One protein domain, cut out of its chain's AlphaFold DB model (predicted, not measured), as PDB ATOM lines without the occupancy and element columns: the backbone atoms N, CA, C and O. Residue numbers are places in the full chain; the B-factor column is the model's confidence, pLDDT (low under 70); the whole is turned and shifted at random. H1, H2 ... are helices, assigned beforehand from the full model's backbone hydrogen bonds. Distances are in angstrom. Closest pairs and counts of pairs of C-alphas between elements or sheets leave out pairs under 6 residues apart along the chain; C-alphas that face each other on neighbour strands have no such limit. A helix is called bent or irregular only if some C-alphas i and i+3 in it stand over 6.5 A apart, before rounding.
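Overview. This is residues 82 to 187 of the 308 residues of an uncharacterized protein of Verrucomicrobia bacterium (UniProt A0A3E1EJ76). A loose rod of helices that runs its length three times: H1 and H2, joined end to end at a corner, make an arch along one side, the long helix H3 runs back beside it, and H4 and H5 return in a line along another side. At one end H2, H3 and H5 form an up-and-down bundle, each running against the one before it, while at the other end H1, H4 and the last part of H3 meet with few contacts, and the corner of the arch, residues 99 to 105, sticks out. The printed part has 106 residues with five named helices, H1 to H5 in chain order, and no named strand; the class is all helix. The radius of gyration of the C-alphas is 16.6 A, and the C-alphas span 53 by 25 by 17 A.

Along the chain. H3, the longest helix, holds residues 128 to 153, 37.3 A from first to last C-alpha, and begins with C-alpha 128 at (26.892, 7.018, 97.518). H2, residues 102 to 124, is 32.3 A long. H1, residues 83 to 100, is 24.0 A long and starts with C-alpha 83 at (1.134, 29.118, 133.072). It has a kink of 43 degrees near residue 90 and is only just irregular: C-alphas 89 and 92 are 6.9 A apart. H4 is residues 159 to 168, 14.3 A long. H5 is residues 174 to 185, 16.3 A long, and ends with C-alpha 185 at (16.891, 0.215, 102.743).

Arrangement. H3 touches H2 with residues 131 to 142 alone; their closest C-alphas, of Val 117 and Ala 131, are 5.9 A apart. These two form a helical hairpin, opposite ways at a tilt of 35.2 degrees, only just steep. H3 touches H5 with residues 130 to 138 alone, closest at the C-alphas of Leu 134 and Trp 181, 7.3 A, opposite ways at a steep tilt of 42 degrees. H2 and H5 are close but not clearly touching, with the C-alphas of Gln 116 and Val 178 closest at 7.9 A. H3 and H4 are close but not clearly touching, closest at the C-alphas of Trp 149 and Met 165, 7.8 A, opposite ways at a shallow tilt of 11 degrees. H1, with residues 83 to 87 alone, only just touches H4, with 3 pairs of C-alphas within 8 A, the closest those of Lys 84 and Val 159 at 6.9 A. H1 and H2 meet only through their link; H1 and H5 are apart. In H2, H3, H4 and H5 every O i to N i+4 pair is within hydrogen-bond range; in H1, 12 of 14 are.

Size, cuts and confidence. The two C-alphas farthest apart, of Asp 82 and Ser 127, are 53.9 A apart. The printed part has no cut, and the four links are tight. The mean pLDDT of the printed part is 79.7; 28 residues are under 70, among them residues 153 to 172.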
ATOM      1  N   ASP A  82      -0.360  31.236 136.758       67.06
ATOM      2  CA  ASP A  82      -1.147  30.834 135.588       67.06
ATOM      3  C   ASP A  82      -0.218  30.647 134.384       67.06
ATOM      4  O   ASP A  82       0.121  31.584 133.658       67.06
ATOM      5  N   LEU A  83       0.223  29.412 134.167       62.41
ATOM      6  CA  LEU A  83       1.134  29.118 133.072       62.41
ATOM      7  C   LEU A  83       0.491  29.113 131.697       62.41
ATOM      8  O   LEU A  83       1.226  29.224 130.721       62.41
ATOM      9  N   LYS A  84      -0.840  29.031 131.583       67.75
ATOM     10  CA  LYS A  84      -1.492  29.248 130.285       67.75
ATOM     11  C   LYS A  84      -1.305  30.701 129.870       67.75
ATOM     12  O   LYS A  84      -0.947  30.966 128.725       67.75
ATOM     13  N   LYS A  85      -1.468  31.625 130.821       68.50
ATOM     14  CA  LYS A  85      -1.166  33.044 130.624       68.50
ATOM     15  C   LYS A  85       0.327  33.274 130.379       68.50
ATOM     16  O   LYS A  85       0.667  33.873 129.370       68.50
ATOM     17  N   ILE A  86       1.221  32.713 131.197       68.00
ATOM     18  CA  ILE A  86       2.675  32.884 131.007       68.00
ATOM     19  C   ILE A  86       3.150  32.304 129.668       68.00
ATOM     20  O   ILE A  86       3.971  32.922 129.001       68.00
ATOM     21  N   LEU A  87       2.648  31.139 129.247       70.06
ATOM     22  CA  LEU A  87       2.992  30.550 127.952       70.06
ATOM     23  C   LEU A  87       2.463  31.411 126.803       70.06
ATOM     24  O   LEU A  87       3.198  31.673 125.853       70.06
ATOM     25  N   LYS A  88       1.227  31.910 126.904       72.62
ATOM     26  CA  LYS A  88       0.659  32.849 125.932       72.62
ATOM     27  C   LYS A  88       1.493  34.132 125.837       72.62
ATOM     28  O   LYS A  88       1.840  34.541 124.734       72.62
ATOM     29  N   ASP A  89       1.880  34.704 126.972       69.62
ATOM     30  CA  ASP A  89       2.685  35.927 127.052       69.62
ATOM     31  C   ASP A  89       4.129  35.696 126.571       69.62
ATOM     32  O   ASP A  89       4.748  36.580 125.981       69.62
ATOM     33  N   ALA A  90       4.665  34.487 126.760       69.44
ATOM     34  CA  ALA A  90       5.988  34.091 126.286       69.44
ATOM     35  C   ALA A  90       6.005  33.650 124.813       69.44
ATOM     36  O   ALA A  90       7.076  33.621 124.209       69.44
ATOM     37  N   THR A  91       4.859  33.318 124.209       71.12
ATOM     38  CA  THR A  91       4.777  32.805 122.826       71.12
ATOM     39  C   THR A  91       5.438  33.750 121.810       71.12
ATOM     40  O   THR A  91       6.264  33.265 121.034       71.12
ATOM     41  N   PRO A  92       5.199  35.080 121.826       72.19
ATOM     42  CA  PRO A  92       5.885  36.010 120.925       72.19
ATOM     43  C   PRO A  92       7.408  36.021 121.117       72.19
ATOM     44  O   PRO A  92       8.161  36.090 120.146       72.19
ATOM     45  N   LEU A  93       7.879  35.898 122.365       71.69
ATOM     46  CA  LEU A  93       9.307  35.802 122.669       71.69
ATOM     47  C   LEU A  93       9.899  34.494 122.127       71.69
ATOM     48  O   LEU A  93      10.946  34.521 121.490       71.69
ATOM     49  N   ILE A  94       9.227  33.358 122.328       71.62
ATOM     50  CA  ILE A  94       9.662  32.053 121.806       71.62
ATOM     51  C   ILE A  94       9.702  32.081 120.272       71.62
ATOM     52  O   ILE A  94      10.661  31.585 119.686       71.62
ATOM     53  N   GLN A  95       8.708  32.691 119.617       72.62
ATOM     54  CA  GLN A  95       8.693  32.877 118.162       72.62
ATOM     55  C   GLN A  95       9.887  33.721 117.699       72.62
ATOM     56  O   GLN A  95      10.627  33.300 116.812       72.62
ATOM     57  N   SER A  96      10.131  34.864 118.348       71.62
ATOM     58  CA  SER A  96      11.273  35.734 118.048       71.62
ATOM     59  C   SER A  96      12.614  35.013 118.222       71.62
ATOM     60  O   SER A  96      13.465  35.066 117.332       71.62
ATOM     61  N   LEU A  97      12.792  34.277 119.324       69.69
ATOM     62  CA  LEU A  97      13.992  33.478 119.574       69.69
ATOM     63  C   LEU A  97      14.136  32.355 118.538       69.69
ATOM     64  O   LEU A  97      15.222  32.164 118.003       69.69
ATOM     65  N   SER A  98      13.055  31.646 118.202       71.12
ATOM     66  CA  SER A  98      13.076  30.579 117.196       71.12
ATOM     67  C   SER A  98      13.526  31.093 115.827       71.12
ATOM     68  O   SER A  98      14.352  30.449 115.185       71.12
ATOM     69  N   THR A  99      13.051  32.269 115.408       77.00
ATOM     70  CA  THR A  99      13.512  32.922 114.177       77.00
ATOM     71  C   THR A  99      14.969  33.369 114.288       77.00
ATOM     72  O   THR A  99      15.757  33.115 113.380       77.00
ATOM     73  N   ALA A 100      15.362  33.986 115.407       71.62
ATOM     74  CA  ALA A 100      16.728  34.468 115.610       71.62
ATOM     75  C   ALA A 100      17.773  33.337 115.611       71.62
ATOM     76  O   ALA A 100      18.898  33.539 115.154       71.62
ATOM     77  N   PHE A 101      17.408  32.149 116.100       73.44
ATOM     78  CA  PHE A 101      18.280  30.974 116.148       73.44
ATOM     79  C   PHE A 101      18.103  30.019 114.960       73.44
ATOM     80  O   PHE A 101      18.802  29.008 114.892       73.44
ATOM     81  N   GLU A 102      17.230  30.319 113.992       77.94
ATOM     82  CA  GLU A 102      16.991  29.439 112.840       77.94
ATOM     83  C   GLU A 102      18.270  29.103 112.042       77.94
ATOM     84  O   GLU A 102      18.446  27.927 111.708       77.94
ATOM     85  N   PRO A 103      19.199  30.044 111.771       79.19
ATOM     86  CA  PRO A 103      20.453  29.716 111.090       79.19
ATOM     87  C   PRO A 103      21.315  28.723 111.880       79.19
ATOM     88  O   PRO A 103      21.805  27.744 111.320       79.19
ATOM     89  N   GLN A 104      21.443  28.933 113.194       79.06
ATOM     90  CA  GLN A 104      22.212  28.054 114.076       79.06
ATOM     91  C   GLN A 104      21.567  26.669 114.190       79.06
ATOM     92  O   GLN A 104      22.270  25.660 114.179       79.06
ATOM     93  N   ARG A 105      20.232  26.606 114.256       81.44
ATOM     94  CA  ARG A 105      19.475  25.349 114.223       81.44
ATOM     95  C   ARG A 105      19.756  24.579 112.934       81.44
ATOM     96  O   ARG A 105      20.078  23.400 113.006       81.44
ATOM     97  N   LYS A 106      19.664  25.237 111.771       82.69
ATOM     98  CA  LYS A 106      19.928  24.609 110.465       82.69
ATOM     99  C   LYS A 106      21.347  24.063 110.378       82.69
ATOM    100  O   LYS A 106      21.529  22.933 109.948       82.69
ATOM    101  N   GLU A 107      22.335  24.831 110.829       81.06
ATOM    102  CA  GLU A 107      23.727  24.380 110.866       81.06
ATOM    103  C   GLU A 107      23.911  23.169 111.795       81.06
ATOM    104  O   GLU A 107      24.548  22.188 111.424       81.06
ATOM    105  N   MET A 108      23.326  23.215 112.993       77.69
ATOM    106  CA  MET A 108      23.392  22.122 113.963       77.69
ATOM    107  C   MET A 108      22.741  20.843 113.431       77.69
ATOM    108  O   MET A 108      23.315  19.764 113.568       77.69
ATOM    109  N   VAL A 109      21.571  20.962 112.803       82.56
ATOM    110  CA  VAL A 109      20.877  19.822 112.203       82.56
ATOM    111  C   VAL A 109      21.638  19.286 110.998       82.56
ATOM    112  O   VAL A 109      21.805  18.078 110.906       82.56
ATOM    113  N   ALA A 110      22.158  20.144 110.118       85.19
ATOM    114  CA  ALA A 110      22.962  19.700 108.981       85.19
ATOM    115  C   ALA A 110      24.175  18.877 109.439       85.19
ATOM    116  O   ALA A 110      24.385  17.776 108.942       85.19
ATOM    117  N   ARG A 111      24.902  19.352 110.463       86.31
ATOM    118  CA  ARG A 111      26.011  18.596 111.068       86.31
ATOM    119  C   ARG A 111      25.549  17.264 111.649       86.31
ATOM    120  O   ARG A 111      26.178  16.249 111.393       86.31
ATOM    121  N   PHE A 112      24.443  17.254 112.394       85.62
ATOM    122  CA  PHE A 112      23.881  16.016 112.936       85.62
ATOM    123  C   PHE A 112      23.529  15.014 111.827       85.62
ATOM    124  O   PHE A 112      23.841  13.832 111.949       85.62
ATOM    125  N   ILE A 113      22.889  15.475 110.749       88.81
ATOM    126  CA  ILE A 113      22.532  14.641 109.598       88.81
ATOM    127  C   ILE A 113      23.795  14.087 108.941       88.81
ATOM    128  O   ILE A 113      23.875  12.882 108.717       88.81
ATOM    129  N   ASP A 114      24.791  14.935 108.684       91.50
ATOM    130  CA  ASP A 114      26.058  14.518 108.086       91.50
ATOM    131  C   ASP A 114      26.792  13.499 108.980       91.50
ATOM    132  O   ASP A 114      27.276  12.484 108.478       91.50
ATOM    133  N   ASP A 115      26.802  13.698 110.302       91.31
ATOM    134  CA  ASP A 115      27.381  12.758 111.268       91.31
ATOM    135  C   ASP A 115      26.644  11.411 111.266       91.31
ATOM    136  O   ASP A 115      27.283  10.357 111.303       91.31
ATOM    137  N   GLN A 116      25.308  11.410 111.188       89.44
ATOM    138  CA  GLN A 116      24.531  10.170 111.092       89.44
ATOM    139  C   GLN A 116      24.780   9.447 109.770       89.44
ATOM    140  O   GLN A 116      25.000   8.238 109.775       89.44
ATOM    141  N   VAL A 117      24.793  10.164 108.647       93.62
ATOM    142  CA  VAL A 117      25.078   9.581 107.329       93.62
ATOM    143  C   VAL A 117      26.477   8.983 107.305       93.62
ATOM    144  O   VAL A 117      26.643   7.841 106.875       93.62
ATOM    145  N   LYS A 118      27.472   9.708 107.824       94.56
ATOM    146  CA  LYS A 118      28.843   9.217 107.953       94.56
ATOM    147  C   LYS A 118      28.892   7.963 108.819       94.56
ATOM    148  O   LYS A 118      29.430   6.949 108.384       94.56
ATOM    149  N   ARG A 119      28.271   7.997 109.998       92.62
ATOM    150  CA  ARG A 119      28.231   6.856 110.911       92.62
ATOM    151  C   ARG A 119      27.596   5.633 110.255       92.62
ATOM    152  O   ARG A 119      28.197   4.570 110.271       92.62
ATOM    153  N   VAL A 120      26.416   5.746 109.644       92.25
ATOM    154  CA  VAL A 120      25.767   4.590 108.995       92.25
ATOM    155  C   VAL A 120      26.587   4.096 107.801       92.25
ATOM    156  O   VAL A 120      26.699   2.887 107.608       92.25
ATOM    157  N   THR A 121      27.232   4.999 107.056       94.19
ATOM    158  CA  THR A 121      28.196   4.638 106.002       94.19
ATOM    159  C   THR A 121      29.348   3.799 106.552       94.19
ATOM    160  O   THR A 121      29.645   2.746 105.998       94.19
ATOM    161  N   GLU A 122      29.957   4.200 107.667       92.25
ATOM    162  CA  GLU A 122      31.044   3.456 108.323       92.25
ATOM    163  C   GLU A 122      30.566   2.131 108.945       92.25
ATOM    164  O   GLU A 122      31.289   1.128 108.964       92.25
ATOM    165  N   LEU A 123      29.332   2.098 109.450       89.94
ATOM    166  CA  LEU A 123      28.753   0.904 110.051       89.94
ATOM    167  C   LEU A 123      28.409  -0.147 108.993       89.94
ATOM    168  O   LEU A 123      28.834  -1.291 109.143       89.94
ATOM    169  N   ALA A 124      27.673   0.234 107.951       91.44
ATOM    170  CA  ALA A 124      27.028  -0.683 107.011       91.44
ATOM    171  C   ALA A 124      27.605  -0.646 105.587       91.44
ATOM    172  O   ALA A 124      27.138  -1.389 104.729       91.44
ATOM    173  N   GLY A 125      28.589   0.215 105.310       93.44
ATOM    174  CA  GLY A 125      29.175   0.355 103.978       93.44
ATOM    175  C   GLY A 125      28.173   0.888 102.957       93.44
ATOM    176  O   GLY A 125      27.981   0.264 101.915       93.44
ATOM    177  N   LEU A 126      27.491   1.995 103.271       95.44
ATOM    178  CA  LEU A 126      26.515   2.595 102.355       95.44
ATOM    179  C   LEU A 126      27.167   2.981 101.020       95.44
ATOM    180  O   LEU A 126      28.257   3.554 100.991       95.44
ATOM    181  N   SER A 127      26.462   2.732  99.916       95.50
ATOM    182  CA  SER A 127      26.815   3.311  98.620       95.50
ATOM    183  C   SER A 127      26.579   4.833  98.612       95.50
ATOM    184  O   SER A 127      25.813   5.338  99.439       95.50
ATOM    185  N   PRO A 128      27.172   5.587  97.664       96.69
ATOM    186  CA  PRO A 128      26.892   7.018  97.518       96.69
ATOM    187  C   PRO A 128      25.394   7.331  97.384       96.69
ATOM    188  O   PRO A 128      24.905   8.271  98.011       96.69
ATOM    189  N   ASP A 129      24.652   6.501  96.645       96.44
ATOM    190  CA  ASP A 129      23.207   6.663  96.455       96.44
ATOM    191  C   ASP A 129      22.427   6.386  97.749       96.44
ATOM    192  O   ASP A 129      21.516   7.136  98.100       96.44
ATOM    193  N   GLN A 130      22.812   5.356  98.511       95.50
ATOM    194  CA  GLN A 130      22.214   5.058  99.818       95.50
ATOM    195  C   GLN A 130      22.499   6.169 100.840       95.50
ATOM    196  O   GLN A 130      21.606   6.561 101.589       95.50
ATOM    197  N   ALA A 131      23.721   6.708 100.860       96.62
ATOM    198  CA  ALA A 131      24.094   7.820 101.732       96.62
ATOM    199  C   ALA A 131      23.300   9.095 101.392       96.62
ATOM    200  O   ALA A 131      22.788   9.766 102.292       96.62
ATOM    201  N   ALA A 132      23.127   9.397 100.100       97.12
ATOM    202  CA  ALA A 132      22.290  10.502  99.639       97.12
ATOM    203  C   ALA A 132      20.804  10.295  99.997       97.12
ATOM    204  O   ALA A 132      20.129  11.240 100.419       97.12
ATOM    205  N   ALA A 133      20.300   9.062  99.893       96.00
ATOM    206  CA  ALA A 133      18.933   8.716 100.275       96.00
ATOM    207  C   ALA A 133      18.694   8.861 101.789       96.00
ATOM    208  O   ALA A 133      17.683   9.440 102.190       96.00
ATOM    209  N   LEU A 134      19.630   8.408 102.632       95.06
ATOM    210  CA  LEU A 134      19.561   8.600 104.083       95.06
ATOM    211  C   LEU A 134      19.597  10.088 104.450       95.06
ATOM    212  O   LEU A 134      18.783  10.540 105.254       95.06
ATOM    213  N   LYS A 135      20.493  10.866 103.828       95.31
ATOM    214  CA  LYS A 135      20.555  12.320 104.023       95.31
ATOM    215  C   LYS A 135      19.213  12.979 103.706       95.31
ATOM    216  O   LYS A 135      18.657  13.674 104.551       95.31
ATOM    217  N   THR A 136      18.662  12.681 102.531       96.00
ATOM    218  CA  THR A 136      17.365  13.209 102.080       96.00
ATOM    219  C   THR A 136      16.237  12.825 103.041       96.00
ATOM    220  O   THR A 136      15.385  13.652 103.360       96.00
ATOM    221  N   HIS A 137      16.239  11.587 103.544       92.25
ATOM    222  CA  HIS A 137      15.253  11.123 104.519       92.25
ATOM    223  C   HIS A 137      15.312  11.926 105.828       92.25
ATOM    224  O   HIS A 137      14.276  12.366 106.331       92.25
ATOM    225  N   LEU A 138      16.513  12.163 106.364       90.19
ATOM    226  CA  LEU A 138      16.689  12.922 107.604       90.19
ATOM    227  C   LEU A 138      16.394  14.420 107.428       90.19
ATOM    228  O   LEU A 138      15.828  15.036 108.329       90.19
ATOM    229  N   GLU A 139      16.715  15.002 106.271       90.19
ATOM    230  CA  GLU A 139      16.353  16.387 105.935       90.19
ATOM    231  C   GLU A 139      14.832  16.562 105.821       90.19
ATOM    232  O   GLU A 139      14.273  17.539 106.327       90.19
ATOM    233  N   ALA A 140      14.139  15.595 105.208       89.94
ATOM    234  CA  ALA A 140      12.681  15.584 105.150       89.94
ATOM    235  C   ALA A 140      12.063  15.474 106.552       89.94
ATOM    236  O   ALA A 140      11.103  16.186 106.859       89.94
ATOM    237  N   LEU A 141      12.648  14.644 107.420       84.88
ATOM    238  CA  LEU A 141      12.208  14.506 108.803       84.88
ATOM    239  C   LEU A 141      12.411  15.795 109.613       84.88
ATOM    240  O   LEU A 141      11.530  16.180 110.383       84.88
ATOM    241  N   ASP A 142      13.541  16.487 109.438       84.44
ATOM    242  CA  ASP A 142      13.766  17.792 110.069       84.44
ATOM    243  C   ASP A 142      12.705  18.805 109.642       84.44
ATOM    244  O   ASP A 142      12.128  19.498 110.482       84.44
ATOM    245  N   LYS A 143      12.410  18.859 108.340       85.50
ATOM    246  CA  LYS A 143      11.385  19.749 107.804       85.50
ATOM    247  C   LYS A 143      10.012  19.448 108.403       85.50
ATOM    248  O   LYS A 143       9.341  20.369 108.861       85.50
ATOM    249  N   GLU A 144       9.626  18.176 108.468       84.06
ATOM    250  CA  GLU A 144       8.363  17.757 109.082       84.06
ATOM    251  C   GLU A 144       8.288  18.166 110.563       84.06
ATOM    252  O   GLU A 144       7.281  18.718 111.013       84.06
ATOM    253  N   ASN A 145       9.364  17.949 111.326       80.31
ATOM    254  CA  ASN A 145       9.440  18.348 112.731       80.31
ATOM    255  C   ASN A 145       9.388  19.878 112.896       80.31
ATOM    256  O   ASN A 145       8.735  20.380 113.815       80.31
ATOM    257  N   GLN A 146      10.031  20.633 111.999       79.31
ATOM    258  CA  GLN A 146       9.982  22.095 111.996       79.31
ATOM    259  C   GLN A 146       8.568  22.607 111.684       79.31
ATOM    260  O   GLN A 146       8.108  23.554 112.324       79.31
ATOM    261  N   ASP A 147       7.867  21.987 110.736       82.12
ATOM    262  CA  ASP A 147       6.501  22.366 110.372       82.12
ATOM    263  C   ASP A 147       5.513  22.041 111.501       82.12
ATOM    264  O   ASP A 147       4.663  22.874 111.827       82.12
ATOM    265  N   LYS A 148       5.677  20.896 112.182       77.25
ATOM    266  CA  LYS A 148       4.924  20.568 113.405       77.25
ATOM    267  C   LYS A 148       5.144  21.612 114.494       77.25
ATOM    268  O   LYS A 148       4.179  22.098 115.079       77.25
ATOM    269  N   TRP A 149       6.395  22.006 114.721       75.19
ATOM    270  CA  TRP A 149       6.741  23.024 115.711       75.19
ATOM    271  C   TRP A 149       6.138  24.389 115.390       75.19
ATOM    272  O   TRP A 149       5.476  24.991 116.234       75.19
ATOM    273  N   LYS A 150       6.299  24.860 114.149       75.50
ATOM    274  CA  LYS A 150       5.703  26.120 113.683       75.50
ATOM    275  C   LYS A 150       4.179  26.086 113.773       75.50
ATOM    276  O   LYS A 150       3.575  27.044 114.248       75.50
ATOM    277  N   GLY A 151       3.563  24.980 113.360       77.06
ATOM    278  CA  GLY A 151       2.117  24.785 113.429       77.06
ATOM    279  C   GLY A 151       1.588  24.803 114.861       77.06
ATOM    280  O   GLY A 151       0.532  25.383 115.115       77.06
ATOM    281  N   ALA A 152       2.328  24.222 115.804       72.12
ATOM    282  CA  ALA A 152       1.961  24.243 117.211       72.12
ATOM    283  C   ALA A 152       2.157  25.638 117.834       72.12
ATOM    284  O   ALA A 152       1.291  26.100 118.567       72.12
ATOM    285  N   MET A 153       3.230  26.354 117.474       68.69
ATOM    286  CA  MET A 153       3.497  27.737 117.905       68.69
ATOM    287  C   MET A 153       2.531  28.777 117.315       68.69
ATOM    288  O   MET A 153       2.420  29.880 117.851       68.69
ATOM    289  N   GLY A 154       1.869  28.465 116.197       66.56
ATOM    290  CA  GLY A 154       0.830  29.306 115.590       66.56
ATOM    291  C   GLY A 154      -0.562  29.118 116.205       66.56
ATOM    292  O   GLY A 154      -1.464  29.909 115.937       66.56
ATOM    293  N   LYS A 155      -0.750  28.080 117.025       62.25
ATOM    294  CA  LYS A 155      -1.971  27.828 117.801       62.25
ATOM    295  C   LYS A 155      -1.725  28.260 119.251       62.25
ATOM    296  O   LYS A 155      -0.581  28.443 119.652       62.25
ATOM    297  N   ASN A 156      -2.783  28.430 120.050       63.34
ATOM    298  CA  ASN A 156      -2.648  28.611 121.503       63.34
ATOM    299  C   ASN A 156      -2.106  27.309 122.121       63.34
ATOM    300  O   ASN A 156      -2.880  26.524 122.669       63.34
ATOM    301  N   MET A 157      -0.800  27.069 121.969       67.44
ATOM    302  CA  MET A 157      -0.103  25.891 122.472       67.44
ATOM    303  C   MET A 157      -0.356  25.782 123.966       67.44
ATOM    304  O   MET A 157      -0.159  26.747 124.709       67.44
ATOM    305  N   ASN A 158      -0.806  24.617 124.414       68.62
ATOM    306  CA  ASN A 158      -0.922  24.367 125.841       68.62
ATOM    307  C   ASN A 158       0.409  23.822 126.402       68.62
ATOM    308  O   ASN A 158       1.296  23.361 125.681       68.62
ATOM    309  N   VAL A 159       0.565  23.896 127.721       65.38
ATOM    310  CA  VAL A 159       1.788  23.464 128.420       65.38
ATOM    311  C   VAL A 159       2.080  21.973 128.197       65.38
ATOM    312  O   VAL A 159       3.240  21.563 128.161       65.38
ATOM    313  N   GLU A 160       1.044  21.155 128.024       67.25
ATOM    314  CA  GLU A 160       1.178  19.719 127.791       67.25
ATOM    315  C   GLU A 160       1.745  19.416 126.399       67.25
ATOM    316  O   GLU A 160       2.694  18.641 126.284       67.25
ATOM    317  N   GLU A 161       1.246  20.092 125.367       68.38
ATOM    318  CA  GLU A 161       1.751  20.035 123.994       68.38
ATOM    319  C   GLU A 161       3.212  20.489 123.937       68.38
ATOM    320  O   GLU A 161       4.045  19.799 123.348       68.38
ATOM    321  N   LEU A 162       3.555  21.588 124.620       69.69
ATOM    322  CA  LEU A 162       4.936  22.062 124.737       69.69
ATOM    323  C   LEU A 162       5.851  20.994 125.358       69.69
ATOM    324  O   LEU A 162       6.949  20.738 124.863       69.69
ATOM    325  N   MET A 163       5.401  20.339 126.430       66.12
ATOM    326  CA  MET A 163       6.168  19.300 127.125       66.12
ATOM    327  C   MET A 163       6.255  17.990 126.334       66.12
ATOM    328  O   MET A 163       7.268  17.292 126.420       66.12
ATOM    329  N   ALA A 164       5.212  17.628 125.589       64.94
ATOM    330  CA  ALA A 164       5.218  16.482 124.686       64.94
ATOM    331  C   ALA A 164       6.197  16.714 123.526       64.94
ATOM    332  O   ALA A 164       6.997  15.832 123.207       64.94
ATOM    333  N   MET A 165       6.217  17.928 122.971       64.56
ATOM    334  CA  MET A 165       7.217  18.339 121.989       64.56
ATOM    335  C   MET A 165       8.624  18.358 122.597       64.56
ATOM    336  O   MET A 165       9.539  17.826 121.990       64.56
ATOM    337  N   GLY A 166       8.819  18.841 123.825       61.12
ATOM    338  CA  GLY A 166      10.131  18.790 124.481       61.12
ATOM    339  C   GLY A 166      10.647  17.364 124.731       61.12
ATOM    340  O   GLY A 166      11.828  17.089 124.532       61.12
ATOM    341  N   ARG A 167       9.770  16.433 125.132       57.03
ATOM    342  CA  ARG A 167      10.137  15.030 125.413       57.03
ATOM    343  C   ARG A 167      10.441  14.217 124.159       57.03
ATOM    344  O   ARG A 167      11.334  13.377 124.189       57.03
ATOM    345  N   ASN A 168       9.719  14.480 123.075       52.03
ATOM    346  CA  ASN A 168       9.871  13.760 121.813       52.03
ATOM    347  C   ASN A 168      10.687  14.554 120.773       52.03
ATOM    348  O   ASN A 168      10.757  14.156 119.617       52.03
ATOM    349  N   GLY A 169      11.294  15.686 121.146       52.94
ATOM    350  CA  GLY A 169      12.047  16.540 120.217       52.94
ATOM    351  C   GLY A 169      11.196  17.131 119.083       52.94
ATOM    352  O   GLY A 169      11.671  17.264 117.962       52.94
ATOM    353  N   GLY A 170       9.921  17.426 119.341       50.66
ATOM    354  CA  GLY A 170       8.966  17.956 118.368       50.66
ATOM    355  C   GLY A 170       8.366  16.902 117.433       50.66
ATOM    356  O   GLY A 170       7.582  17.264 116.558       50.66
ATOM    357  N   GLY A 171       8.699  15.615 117.605       58.16
ATOM    358  CA  GLY A 171       8.214  14.545 116.735       58.16
ATOM    359  C   GLY A 171       9.004  13.239 116.851       58.16
ATOM    360  O   GLY A 171       9.062  12.630 117.916       58.16
ATOM    361  N   ASN A 172       9.533  12.752 115.726       60.44
ATOM    362  CA  ASN A 172      10.174  11.436 115.658       60.44
ATOM    363  C   ASN A 172      11.584  11.460 116.265       60.44
ATOM    364  O   ASN A 172      12.385  12.343 115.963       60.44
ATOM    365  N   ASN A 173      11.907  10.438 117.064       71.12
ATOM    366  CA  ASN A 173      13.256  10.197 117.577       71.12
ATOM    367  C   ASN A 173      14.233  10.000 116.393       71.12
ATOM    368  O   ASN A 173      14.078   9.011 115.671       71.12
ATOM    369  N   PRO A 174      15.250  10.867 116.212       72.75
ATOM    370  CA  PRO A 174      16.175  10.784 115.082       72.75
ATOM    371  C   PRO A 174      16.881   9.432 114.969       72.75
ATOM    372  O   PRO A 174      17.029   8.905 113.874       72.75
ATOM    373  N   GLN A 175      17.255   8.823 116.099       79.00
ATOM    374  CA  GLN A 175      17.912   7.518 116.079       79.00
ATOM    375  C   GLN A 175      16.960   6.412 115.614       79.00
ATOM    376  O   GLN A 175      17.366   5.527 114.866       79.00
ATOM    377  N   LYS A 176      15.686   6.487 116.019       82.12
ATOM    378  CA  LYS A 176      14.661   5.550 115.552       82.12
ATOM    379  C   LYS A 176      14.433   5.707 114.049       82.12
ATOM    380  O   LYS A 176      14.335   4.704 113.363       82.12
ATOM    381  N   ALA A 177      14.398   6.937 113.539       84.94
ATOM    382  CA  ALA A 177      14.234   7.181 112.107       84.94
ATOM    383  C   ALA A 177      15.385   6.582 111.282       84.94
ATOM    384  O   ALA A 177      15.142   5.963 110.251       84.94
ATOM    385  N   VAL A 178      16.628   6.693 111.767       89.69
ATOM    386  CA  VAL A 178      17.781   6.025 111.142       89.69
ATOM    387  C   VAL A 178      17.622   4.500 111.169       89.69
ATOM    388  O   VAL A 178      17.857   3.848 110.154       89.69
ATOM    389  N   ASP A 179      17.198   3.928 112.300       89.31
ATOM    390  CA  ASP A 179      17.000   2.479 112.438       89.31
ATOM    391  C   ASP A 179      15.856   1.959 111.537       89.31
ATOM    392  O   ASP A 179      16.017   0.933 110.875       89.31
ATOM    393  N   ASP A 180      14.737   2.686 111.448       90.44
ATOM    394  CA  ASP A 180      13.600   2.363 110.573       90.44
ATOM    395  C   ASP A 180      13.995   2.453 109.085       90.44
ATOM    396  O   ASP A 180      13.657   1.579 108.278       90.44
ATOM    397  N   TRP A 181      14.753   3.495 108.715       93.81
ATOM    398  CA  TRP A 181      15.293   3.645 107.365       93.81
ATOM    399  C   TRP A 181      16.221   2.479 107.019       93.81
ATOM    400  O   TRP A 181      16.070   1.874 105.957       93.81
ATOM    401  N   ALA A 182      17.134   2.124 107.924       93.31
ATOM    402  CA  ALA A 182      18.091   1.046 107.716       93.31
ATOM    403  C   ALA A 182      17.399  -0.317 107.562       93.31
ATOM    404  O   ALA A 182      17.758  -1.087 106.675       93.31
ATOM    405  N   ALA A 183      16.360  -0.591 108.356       92.31
ATOM    406  CA  ALA A 183      15.568  -1.817 108.243       92.31
ATOM    407  C   ALA A 183      14.872  -1.969 106.878       92.31
ATOM    408  O   ALA A 183      14.604  -3.089 106.450       92.31
ATOM    409  N   THR A 184      14.587  -0.850 106.207       94.25
ATOM    410  CA  THR A 184      13.889  -0.820 104.913       94.25
ATOM    411  C   THR A 184      14.852  -0.790 103.723       94.25
ATOM    412  O   THR A 184      14.542  -1.340 102.671       94.25
ATOM    413  N   ASN A 185      16.005  -0.127 103.865       93.62
ATOM    414  CA  ASN A 185      16.891   0.215 102.743       93.62
ATOM    415  C   ASN A 185      18.213  -0.562 102.726       93.62
ATOM    416  O   ASN A 185      18.940  -0.496 101.732       93.62
ATOM    417  N   LEU A 186      18.547  -1.280 103.802       94.38
ATOM    418  CA  LEU A 186      19.690  -2.190 103.828       94.38
ATOM    419  C   LEU A 186      19.228  -3.617 103.558       94.38
ATOM    420  O   LEU A 186      18.185  -4.054 104.040       94.38
ATOM    421  N   SER A 187      20.046  -4.365 102.827       91.69
ATOM    422  CA  SER A 187      19.779  -5.762 102.484       91.69
ATOM    423  C   SER A 187      21.048  -6.603 102.560       91.69
ATOM    424  O   SER A 187      22.149  -6.069 102.422       91.69
TER     425      SER A 187